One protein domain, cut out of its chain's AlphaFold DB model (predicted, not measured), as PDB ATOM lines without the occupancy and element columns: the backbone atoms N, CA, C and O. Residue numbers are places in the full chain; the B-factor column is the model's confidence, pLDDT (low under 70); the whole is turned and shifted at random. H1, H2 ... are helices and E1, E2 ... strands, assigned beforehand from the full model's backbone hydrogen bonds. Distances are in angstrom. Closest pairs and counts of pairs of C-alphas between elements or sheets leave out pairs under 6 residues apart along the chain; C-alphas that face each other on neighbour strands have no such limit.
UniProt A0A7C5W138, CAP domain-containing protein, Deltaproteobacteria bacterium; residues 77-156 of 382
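What this domain is: This is residues 77 to 156 of the 382 residues of the protein "CAP domain-containing protein" of Deltaproteobacteria bacterium (UniProt A0A7C5W138). With little regular structure, three small hairpins, E1-E2, E3-E4 and E5-E6, form a bowed row joined by long loops, with short helix H1 beside E1-E2. The 80 printed residues run H1 E1 E2 E3 E4 E5 E6, mostly strand, with only 30 in named elements. The whole is only just compact, close to loose; radius of gyration of the C-alphas 13.8 A, spans 41 by 27 by 17 A.

How they stand to each other: Three antiparallel hairpins have N and O within hydrogen-bond range: E3, residues 118 to 121, with E4, 128 to 131 (N 119 and O 130, 2.9 A); E1, 96 to 99, with E2, 102 to 105 (N 97 and O 104, 2.8 A); E5, 147 to 150, with E6, 153 to 156 (N 150 and O 153, 2.9 A). Strands of different hairpins are apart. H1, residues 77 to 82, has every O i to N i+4 pair within range; its closest C-alphas to E1 are Cys 80 and Cys 98, 5.6 A.

Where its parts are: H1 begins at C-alpha 77 (128.277, 143.438, 187.426) and E6 ends at C-alpha 156 (142.238, 178.602, 171.260). E3 is 9.9 A long.

The domain as a whole: C-alphas 77 and 156 are farthest apart, 41.1 A. The printed part has no cut. Links H1 to E1, E2 to E3 and E4 to E5 are long. Residues 77 to 106 have pLDDT under 70.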
ATOM      1  N   VAL A  77     127.861 143.752 188.807       49.41
ATOM      2  CA  VAL A  77     128.277 143.438 187.426       49.41
ATOM      3  C   VAL A  77     127.307 144.020 186.388       49.41
ATOM      4  O   VAL A  77     127.762 144.535 185.372       49.41
ATOM      5  N   GLN A  78     125.996 144.028 186.647       49.91
ATOM      6  CA  GLN A  78     125.011 144.686 185.773       49.91
ATOM      7  C   GLN A  78     125.205 146.211 185.717       49.91
ATOM      8  O   GLN A  78     125.312 146.781 184.629       49.91
ATOM      9  N   ASN A  79     125.361 146.868 186.872       48.62
ATOM     10  CA  ASN A  79     125.621 148.313 186.933       48.62
ATOM     11  C   ASN A  79     126.941 148.691 186.219       48.62
ATOM     12  O   ASN A  79     127.023 149.717 185.551       48.62
ATOM     13  N   CYS A  80     127.946 147.808 186.276       47.81
ATOM     14  CA  CYS A  80     129.226 147.934 185.570       47.81
ATOM     15  C   CYS A  80     129.084 148.004 184.036       47.81
ATOM     16  O   CYS A  80     129.849 148.714 183.384       47.81
ATOM     17  N   MET A  81     128.134 147.256 183.459       47.06
ATOM     18  CA  MET A  81     127.974 147.111 182.004       47.06
ATOM     19  C   MET A  81     127.157 148.237 181.360       47.06
ATOM     20  O   MET A  81     127.460 148.625 180.235       47.06
ATOM     21  N   ASN A  82     126.164 148.785 182.066       45.53
ATOM     22  CA  ASN A  82     125.242 149.791 181.512       45.53
ATOM     23  C   ASN A  82     125.719 151.244 181.679       45.53
ATOM     24  O   ASN A  82     125.049 152.176 181.241       45.53
ATOM     25  N   GLY A  83     126.879 151.437 182.300       51.66
ATOM     26  CA  GLY A  83     127.493 152.738 182.504       51.66
ATOM     27  C   GLY A  83     128.200 152.777 183.845       51.66
ATOM     28  O   GLY A  83     127.538 152.897 184.860       51.66
ATOM     29  N   VAL A  84     129.530 152.651 183.799       55.72
ATOM     30  CA  VAL A  84     130.612 153.177 184.665       55.72
ATOM     31  C   VAL A  84     130.396 153.430 186.183       55.72
ATOM     32  O   VAL A  84     131.276 154.011 186.805       55.72
ATOM     33  N   TRP A  85     129.321 152.983 186.831       53.66
ATOM     34  CA  TRP A  85     128.993 153.319 188.223       53.66
ATOM     35  C   TRP A  85     129.001 152.084 189.139       53.66
ATOM     36  O   TRP A  85     128.374 151.065 188.841       53.66
ATOM     37  N   VAL A  86     129.669 152.179 190.297       57.16
ATOM     38  CA  VAL A  86     129.692 151.130 191.340       57.16
ATOM     39  C   VAL A  86     129.475 151.768 192.710       57.16
ATOM     40  O   VAL A  86     130.165 152.716 193.062       57.16
ATOM     41  N   ASP A  87     128.519 151.254 193.490       59.16
ATOM     42  CA  ASP A  87     128.197 151.715 194.857       59.16
ATOM     43  C   ASP A  87     128.006 153.247 195.013       59.16
ATOM     44  O   ASP A  87     128.225 153.808 196.085       59.16
ATOM     45  N   GLY A  88     127.575 153.932 193.946       57.56
ATOM     46  CA  GLY A  88     127.381 155.389 193.914       57.56
ATOM     47  C   GLY A  88     128.612 156.210 193.499       57.56
ATOM     48  O   GLY A  88     128.512 157.433 193.429       57.56
ATOM     49  N   GLU A  89     129.745 155.574 193.190       58.25
ATOM     50  CA  GLU A  89     130.915 156.214 192.575       58.25
ATOM     51  C   GLU A  89     130.857 156.100 191.042       58.25
ATOM     52  O   GLU A  89     130.699 155.002 190.505       58.25
ATOM     53  N   ASP A  90     131.044 157.224 190.342       63.34
ATOM     54  CA  ASP A  90     131.304 157.260 188.899       63.34
ATOM     55  C   ASP A  90     132.777 156.915 188.642       63.34
ATOM     56  O   ASP A  90     133.679 157.722 188.906       63.34
ATOM     57  N   CYS A  91     133.055 155.719 188.119       63.84
ATOM     58  CA  CYS A  91     134.425 155.348 187.789       63.84
ATOM     59  C   CYS A  91     135.001 156.276 186.681       63.84
ATOM     60  O   CYS A  91     136.216 156.481 186.648       63.84
ATOM     61  N   SER A  92     134.170 156.901 185.824       56.22
ATOM     62  CA  SER A  92     134.631 157.732 184.696       56.22
ATOM     63  C   SER A  92     135.269 159.044 185.155       56.22
ATOM     64  O   SER A  92     136.319 159.428 184.640       56.22
ATOM     65  N   GLN A  93     134.725 159.669 186.204       53.38
ATOM     66  CA  GLN A  93     135.243 160.919 186.781       53.38
ATOM     67  C   GLN A  93     136.562 160.735 187.551       53.38
ATOM     68  O   GLN A  93     137.236 161.707 187.882       53.38
ATOM     69  N   THR A  94     136.955 159.488 187.827       55.44
ATOM     70  CA  THR A  94     138.226 159.137 188.487       55.44
ATOM     71  C   THR A  94     139.163 158.319 187.588       55.44
ATOM     72  O   THR A  94     140.177 157.807 188.068       55.44
ATOM     73  N   GLY A  95     138.805 158.162 186.302       58.97
ATOM     74  CA  GLY A  95     139.443 157.282 185.306       58.97
ATOM     75  C   GLY A  95     139.794 155.892 185.812       58.97
ATOM     76  O   GLY A  95     140.811 155.278 185.456       58.97
ATOM     77  N   LYS A  96     138.907 155.386 186.655       68.25
ATOM     78  CA  LYS A  96     138.790 153.974 186.931       68.25
ATOM     79  C   LYS A  96     137.910 153.378 185.830       68.25
ATOM     80  O   LYS A  96     136.906 153.950 185.422       68.25
ATOM     81  N   VAL A  97     138.274 152.204 185.344       65.88
ATOM     82  CA  VAL A  97     137.393 151.379 184.518       65.88
ATOM     83  C   VAL A  97     136.670 150.405 185.436       65.88
ATOM     84  O   VAL A  97     137.262 149.884 186.385       65.88
ATOM     85  N   CYS A  98     135.389 150.153 185.184       64.75
ATOM     86  CA  CYS A  98     134.698 149.118 185.934       64.75
ATOM     87  C   CYS A  98     135.146 147.737 185.427       64.75
ATOM     88  O   CYS A  98     135.000 147.417 184.248       64.75
ATOM     89  N   VAL A  99     135.727 146.929 186.315       64.94
ATOM     90  CA  VAL A  99     136.165 145.555 186.037       64.94
ATOM     91  C   VAL A  99     135.592 144.659 187.124       64.94
ATOM     92  O   VAL A  99     135.816 144.899 188.308       64.94
ATOM     93  N   ASN A 100     134.835 143.636 186.723       63.66
ATOM     94  CA  ASN A 100     134.179 142.674 187.618       63.66
ATOM     95  C   ASN A 100     133.379 143.339 188.761       63.66
ATOM     96  O   ASN A 100     133.465 142.924 189.915       63.66
ATOM     97  N   GLY A 101     132.615 144.395 188.447       64.75
ATOM     98  CA  GLY A 101     131.785 145.104 189.429       64.75
ATOM     99  C   GLY A 101     132.577 145.923 190.457       64.75
ATOM    100  O   GLY A 101     132.108 146.122 191.573       64.75
ATOM    101  N   SER A 102     133.795 146.357 190.121       66.31
ATOM    102  CA  SER A 102     134.635 147.234 190.947       66.31
ATOM    103  C   SER A 102     135.283 148.326 190.094       66.31
ATOM    104  O   SER A 102     135.832 148.033 189.032       66.31
ATOM    105  N   CYS A 103     135.280 149.576 190.567       69.81
ATOM    106  CA  CYS A 103     136.061 150.646 189.943       69.81
ATOM    107  C   CYS A 103     137.565 150.398 190.182       69.81
ATOM    108  O   CYS A 103     138.079 150.657 191.273       69.81
ATOM    109  N   VAL A 104     138.296 149.925 189.169       68.62
ATOM    110  CA  VAL A 104     139.760 149.754 189.222       68.62
ATOM    111  C   VAL A 104     140.436 150.798 188.343       68.62
ATOM    112  O   VAL A 104     139.926 151.130 187.281       68.62
ATOM    113  N   TYR A 105     141.593 151.328 188.747       69.25
ATOM    114  CA  TYR A 105     142.341 152.258 187.887       69.25
ATOM    115  C   TYR A 105     142.614 151.629 186.520       69.25
ATOM    116  O   TYR A 105     142.994 150.459 186.454       69.25
ATOM    117  N   ASN A 106     142.490 152.402 185.437       67.19
ATOM    118  CA  ASN A 106     143.049 151.950 184.171       67.19
ATOM    119  C   ASN A 106     144.578 151.825 184.331       67.19
ATOM    120  O   ASN A 106     145.259 152.790 184.684       67.19
ATOM    121  N   THR A 107     145.116 150.620 184.135       73.75
ATOM    122  CA  THR A 107     146.538 150.289 184.348       73.75
ATOM    123  C   THR A 107     147.307 150.065 183.047       73.75
ATOM    124  O   THR A 107     148.485 149.706 183.094       73.75
ATOM    125  N   LYS A 108     146.658 150.244 181.888       81.56
ATOM    126  CA  LYS A 108     147.247 150.025 180.564       81.56
ATOM    127  C   LYS A 108     146.827 151.124 179.596       81.56
ATOM    128  O   LYS A 108     145.643 151.412 179.446       81.56
ATOM    129  N   CYS A 109     147.802 151.689 178.895       85.88
ATOM    130  CA  CYS A 109     147.532 152.657 177.842       85.88
ATOM    131  C   CYS A 109     146.820 152.014 176.647       85.88
ATOM    132  O   CYS A 109     147.266 151.000 176.108       85.88
ATOM    133  N   LYS A 110     145.740 152.658 176.211       82.12
ATOM    134  CA  LYS A 110     145.067 152.462 174.924       82.12
ATOM    135  C   LYS A 110     145.040 153.796 174.170       82.12
ATOM    136  O   LYS A 110     145.313 154.843 174.758       82.12
ATOM    137  N   SER A 111     144.685 153.771 172.888       77.31
ATOM    138  CA  SER A 111     144.619 154.961 172.020       77.31
ATOM    139  C   SER A 111     143.653 156.051 172.505       77.31
ATOM    140  O   SER A 111     143.846 157.219 172.193       77.31
ATOM    141  N   ASP A 112     142.631 155.674 173.269       79.50
ATOM    142  CA  ASP A 112     141.584 156.533 173.833       79.50
ATOM    143  C   ASP A 112     141.826 156.916 175.305       79.50
ATOM    144  O   ASP A 112     141.076 157.709 175.865       79.50
ATOM    145  N   SER A 113     142.876 156.391 175.952       84.38
ATOM    146  CA  SER A 113     143.073 156.534 177.407       84.38
ATOM    147  C   SER A 113     143.404 157.953 177.875       84.38
ATOM    148  O   SER A 113     143.291 158.219 179.064       84.38
ATOM    149  N   CYS A 114     143.794 158.840 176.958       89.38
ATOM    150  CA  CYS A 114     143.950 160.280 177.186       89.38
ATOM    151  C   CYS A 114     143.024 161.074 176.248       89.38
ATOM    152  O   CYS A 114     143.456 162.036 175.619       89.38
ATOM    153  N   SER A 115     141.799 160.572 176.037       88.12
ATOM    154  CA  SER A 115     140.771 161.124 175.136       88.12
ATOM    155  C   SER A 115     141.214 161.368 173.681       88.12
ATOM    156  O   SER A 115     140.498 162.009 172.922       88.12
ATOM    157  N   GLY A 116     142.367 160.832 173.263       88.25
ATOM    158  CA  GLY A 116     142.990 161.121 171.964       88.25
ATOM    159  C   GLY A 116     143.743 162.461 171.895       88.25
ATOM    160  O   GLY A 116     144.091 162.894 170.800       88.25
ATOM    161  N   HIS A 117     143.994 163.107 173.039       91.94
ATOM    162  CA  HIS A 117     144.535 164.468 173.164       91.94
ATOM    163  C   HIS A 117     145.722 164.548 174.144       91.94
ATOM    164  O   HIS A 117     145.854 165.492 174.931       91.94
ATOM    165  N   GLY A 118     146.567 163.518 174.152       92.19
ATOM    166  CA  GLY A 118     147.776 163.491 174.965       92.19
ATOM    167  C   GLY A 118     148.547 162.177 174.887       92.19
ATOM    168  O   GLY A 118     148.064 161.156 174.391       92.19
ATOM    169  N   ILE A 119     149.761 162.197 175.431       93.44
ATOM    170  CA  ILE A 119     150.645 161.034 175.524       93.44
ATOM    171  C   ILE A 119     150.316 160.253 176.799       93.44
ATOM    172  O   ILE A 119     150.413 160.782 177.906       93.44
ATOM    173  N   CYS A 120     149.983 158.972 176.646       91.88
ATOM    174  CA  CYS A 120     149.737 158.059 177.758       91.88
ATOM    175  C   CYS A 120     151.028 157.366 178.229       91.88
ATOM    176  O   CYS A 120     151.789 156.840 177.415       91.88
ATOM    177  N   SER A 121     151.234 157.284 179.546       91.25
ATOM    178  CA  SER A 121     152.199 156.380 180.186       91.25
ATOM    179  C   SER A 121     151.505 155.486 181.211       91.25
ATOM    180  O   SER A 121     150.686 155.959 181.991       91.25
ATOM    181  N   ASP A 122     151.861 154.202 181.249       87.25
ATOM    182  CA  ASP A 122     151.414 153.233 182.259       87.25
ATOM    183  C   ASP A 122     152.557 152.751 183.178       87.25
ATOM    184  O   ASP A 122     152.382 151.842 183.994       87.25
ATOM    185  N   SER A 123     153.733 153.379 183.063       84.56
ATOM    186  CA  SER A 123     154.985 152.973 183.724       84.56
ATOM    187  C   SER A 123     154.920 152.956 185.258       84.56
ATOM    188  O   SER A 123     155.629 152.180 185.897       84.56
ATOM    189  N   SER A 124     154.031 153.753 185.856       80.12
ATOM    190  CA  SER A 124     153.745 153.791 187.297       80.12
ATOM    191  C   SER A 124     152.677 152.784 187.759       80.12
ATOM    192  O   SER A 124     152.208 152.867 188.892       80.12
ATOM    193  N   GLY A 125     152.235 151.861 186.895       78.88
ATOM    194  CA  GLY A 125     151.158 150.904 187.193       78.88
ATOM    195  C   GLY A 125     149.746 151.505 187.164       78.88
ATOM    196  O   GLY A 125     148.795 150.869 187.613       78.88
ATOM    197  N   LYS A 126     149.608 152.725 186.640       79.88
ATOM    198  CA  LYS A 126     148.359 153.456 186.378       79.88
ATOM    199  C   LYS A 126     148.554 154.286 185.114       79.88
ATOM    200  O   LYS A 126     149.675 154.731 184.881       79.88
ATOM    201  N   VAL A 127     147.485 154.527 184.360       82.75
ATOM    202  CA  VAL A 127     147.478 155.517 183.277       82.75
ATOM    203  C   VAL A 127     147.745 156.910 183.849       82.75
ATOM    204  O   VAL A 127     147.060 157.357 184.768       82.75
ATOM    205  N   VAL A 128     148.742 157.575 183.276       88.19
ATOM    206  CA  VAL A 128     149.089 158.980 183.486       88.19
ATOM    207  C   VAL A 128     149.142 159.637 182.111       88.19
ATOM    208  O   VAL A 128     149.855 159.160 181.226       88.19
ATOM    209  N   CYS A 129     148.384 160.714 181.935       91.31
ATOM    210  CA  CYS A 129     148.305 161.455 180.684       91.31
ATOM    211  C   CYS A 129     149.124 162.745 180.750       91.31
ATOM    212  O   CYS A 129     149.015 163.516 181.703       91.31
ATOM    213  N   THR A 130     149.911 162.995 179.707       95.38
ATOM    214  CA  THR A 130     150.523 164.298 179.432       95.38
ATOM    215  C   THR A 130     149.752 164.924 178.279       95.38
ATOM    216  O   THR A 130     149.892 164.474 177.143       95.38
ATOM    217  N   CYS A 131     148.903 165.906 178.575       95.25
ATOM    218  CA  CYS A 131     147.971 166.461 177.596       95.25
ATOM    219  C   CYS A 131     148.639 167.327 176.529       95.25
ATOM    220  O   CYS A 131     149.625 168.023 176.789       95.25
ATOM    221  N   ASP A 132     148.053 167.297 175.336       95.19
ATOM    222  CA  ASP A 132     148.418 168.170 174.230       95.19
ATOM    223  C   ASP A 132     148.016 169.625 174.524       95.19
ATOM    224  O   ASP A 132     147.177 169.928 175.377       95.19
ATOM    225  N   THR A 133     148.623 170.565 173.796       94.81
ATOM    226  CA  THR A 133     148.355 171.998 173.985       94.81
ATOM    227  C   THR A 133     146.881 172.315 173.722       94.81
ATOM    228  O   THR A 133     146.368 172.027 172.645       94.81
ATOM    229  N   GLY A 134     146.224 172.934 174.706       93.81
ATOM    230  CA  GLY A 134     144.795 173.261 174.667       93.81
ATOM    231  C   GLY A 134     143.896 172.296 175.437       93.81
ATOM    232  O   GLY A 134     142.734 172.625 175.661       93.81
ATOM    233  N   TYR A 135     144.426 171.167 175.919       95.31
ATOM    234  CA  TYR A 135     143.682 170.173 176.696       95.31
ATOM    235  C   TYR A 135     144.154 170.113 178.154       95.31
ATOM    236  O   TYR A 135     145.291 170.442 178.489       95.31
ATOM    237  N   THR A 136     143.247 169.713 179.040       94.94
ATOM    238  CA  THR A 136     143.454 169.566 180.485       94.94
ATOM    239  C   THR A 136     142.485 168.524 181.053       94.94
ATOM    240  O   THR A 136     141.653 167.971 180.333       94.94
ATOM    241  N   GLY A 137     142.570 168.271 182.355       89.56
ATOM    242  CA  GLY A 137     141.876 167.168 183.015       89.56
ATOM    243  C   GLY A 137     142.800 165.973 183.222       89.56
ATOM    244  O   GLY A 137     143.967 165.995 182.829       89.56
ATOM    245  N   THR A 138     142.300 164.935 183.887       87.00
ATOM    246  CA  THR A 138     143.146 163.783 184.273       87.00
ATOM    247  C   THR A 138     143.466 162.889 183.067       87.00
ATOM    248  O   THR A 138     144.496 162.212 183.042       87.00
ATOM    249  N   TYR A 139     142.607 162.937 182.052       87.69
ATOM    250  CA  TYR A 139     142.638 162.162 180.815       87.69
ATOM    251  C   TYR A 139     142.521 163.063 179.579       87.69
ATOM    252  O   TYR A 139     142.187 162.580 178.505       87.69
ATOM    253  N   CYS A 140     142.836 164.357 179.711       92.94
ATOM    254  CA  CYS A 140     142.782 165.348 178.628       92.94
ATOM    255  C   CYS A 140     141.367 165.559 178.049       92.94
ATOM    256  O   CYS A 140     141.189 165.944 176.894       92.94
ATOM    257  N   GLU A 141     140.355 165.309 178.879       89.25
ATOM    258  CA  GLU A 141     138.932 165.342 178.554       89.25
ATOM    259  C   GLU A 141     138.352 166.762 178.439       89.25
ATOM    260  O   GLU A 141     137.298 166.954 177.828       89.25
ATOM    261  N   SER A 142     139.022 167.766 179.014       92.44
ATOM    262  CA  SER A 142     138.561 169.159 179.113       92.44
ATOM    263  C   SER A 142     139.461 170.124 178.341       92.44
ATOM    264  O   SER A 142     140.627 169.834 178.094       92.44
ATOM    265  N   CYS A 143     138.946 171.307 178.000       95.69
ATOM    266  CA  CYS A 143     139.770 172.365 177.414       95.69
ATOM    267  C   CYS A 143     140.535 173.133 178.497       95.69
ATOM    268  O   CYS A 143     140.010 173.407 179.578       95.69
ATOM    269  N   ALA A 144     141.797 173.446 178.215       94.94
ATOM    270  CA  ALA A 144     142.636 174.272 179.073       94.94
ATOM    271  C   ALA A 144     142.128 175.724 179.113       94.94
ATOM    272  O   ALA A 144     141.413 176.171 178.222       94.94
ATOM    273  N   SER A 145     142.531 176.490 180.130       90.12
ATOM    274  CA  SER A 145     142.194 177.919 180.205       90.12
ATOM    275  C   SER A 145     142.699 178.672 178.964       90.12
ATOM    276  O   SER A 145     143.851 178.489 178.557       90.12
ATOM    277  N   GLY A 146     141.843 179.502 178.362       86.38
ATOM    278  CA  GLY A 146     142.100 180.156 177.074       86.38
ATOM    279  C   GLY A 146     141.813 179.280 175.846       86.38
ATOM    280  O   GLY A 146     142.316 179.585 174.761       86.38
ATOM    281  N   TYR A 147     141.065 178.185 176.014       92.19
ATOM    282  CA  TYR A 147     140.541 177.335 174.946       92.19
ATOM    283  C   TYR A 147     139.080 176.969 175.239       92.19
ATOM    284  O   TYR A 147     138.749 176.573 176.360       92.19
ATOM    285  N   HIS A 148     138.227 176.991 174.216       90.69
ATOM    286  CA  HIS A 148     136.855 176.488 174.282       90.69
ATOM    287  C   HIS A 148     136.679 175.237 173.422       90.69
ATOM    288  O   HIS A 148     137.511 174.901 172.577       90.69
ATOM    289  N   ARG A 149     135.574 174.522 173.651       90.62
ATOM    290  CA  ARG A 149     135.223 173.336 172.872       90.62
ATOM    291  C   ARG A 149     134.499 173.740 171.592       90.62
ATOM    292  O   ARG A 149     133.390 174.262 171.656       90.62
ATOM    293  N   GLU A 150     135.085 173.404 170.450       89.56
ATOM    294  CA  GLU A 150     134.435 173.441 169.143       89.56
ATOM    295  C   GLU A 150     134.361 172.006 168.601       89.56
ATOM    296  O   GLU A 150     135.370 171.372 168.281       89.56
ATOM    297  N   ASN A 151     133.146 171.453 168.545       87.56
ATOM    298  CA  ASN A 151     132.901 170.030 168.294       87.56
ATOM    299  C   ASN A 151     133.680 169.131 169.283       87.56
ATOM    300  O   ASN A 151     133.460 169.194 170.494       87.56
ATOM    301  N   THR A 152     134.579 168.280 168.788       84.50
ATOM    302  CA  THR A 152     135.436 167.407 169.604       84.50
ATOM    303  C   THR A 152     136.777 168.041 169.976       84.50
ATOM    304  O   THR A 152     137.501 167.453 170.771       84.50
ATOM    305  N   LEU A 153     137.111 169.220 169.444       89.94
ATOM    306  CA  LEU A 153     138.423 169.844 169.607       89.94
ATOM    307  C   LEU A 153     138.387 171.001 170.608       89.94
ATOM    308  O   LEU A 153     137.398 171.723 170.716       89.94
ATOM    309  N   CYS A 154     139.500 171.204 171.306       92.19
ATOM    310  CA  CYS A 154     139.748 172.418 172.072       92.19
ATOM    311  C   CYS A 154     140.485 173.429 171.192       92.19
ATOM    312  O   CYS A 154     141.653 173.240 170.845       92.19
ATOM    313  N   VAL A 155     139.785 174.493 170.810       91.00
ATOM    314  CA  VAL A 155     140.298 175.576 169.964       91.00
ATOM    315  C   VAL A 155     140.667 176.772 170.831       91.00
ATOM    316  O   VAL A 155     140.027 177.041 171.846       91.00
ATOM    317  N   LYS A 156     141.741 177.476 170.465       90.62
ATOM    318  CA  LYS A 156     142.238 178.602 171.260       90.62
ATOM    319  C   LYS A 156     141.243 179.760 171.215       90.62
ATOM    320  O   LYS A 156     140.834 180.177 170.132       90.62
TER     321      LYS A 156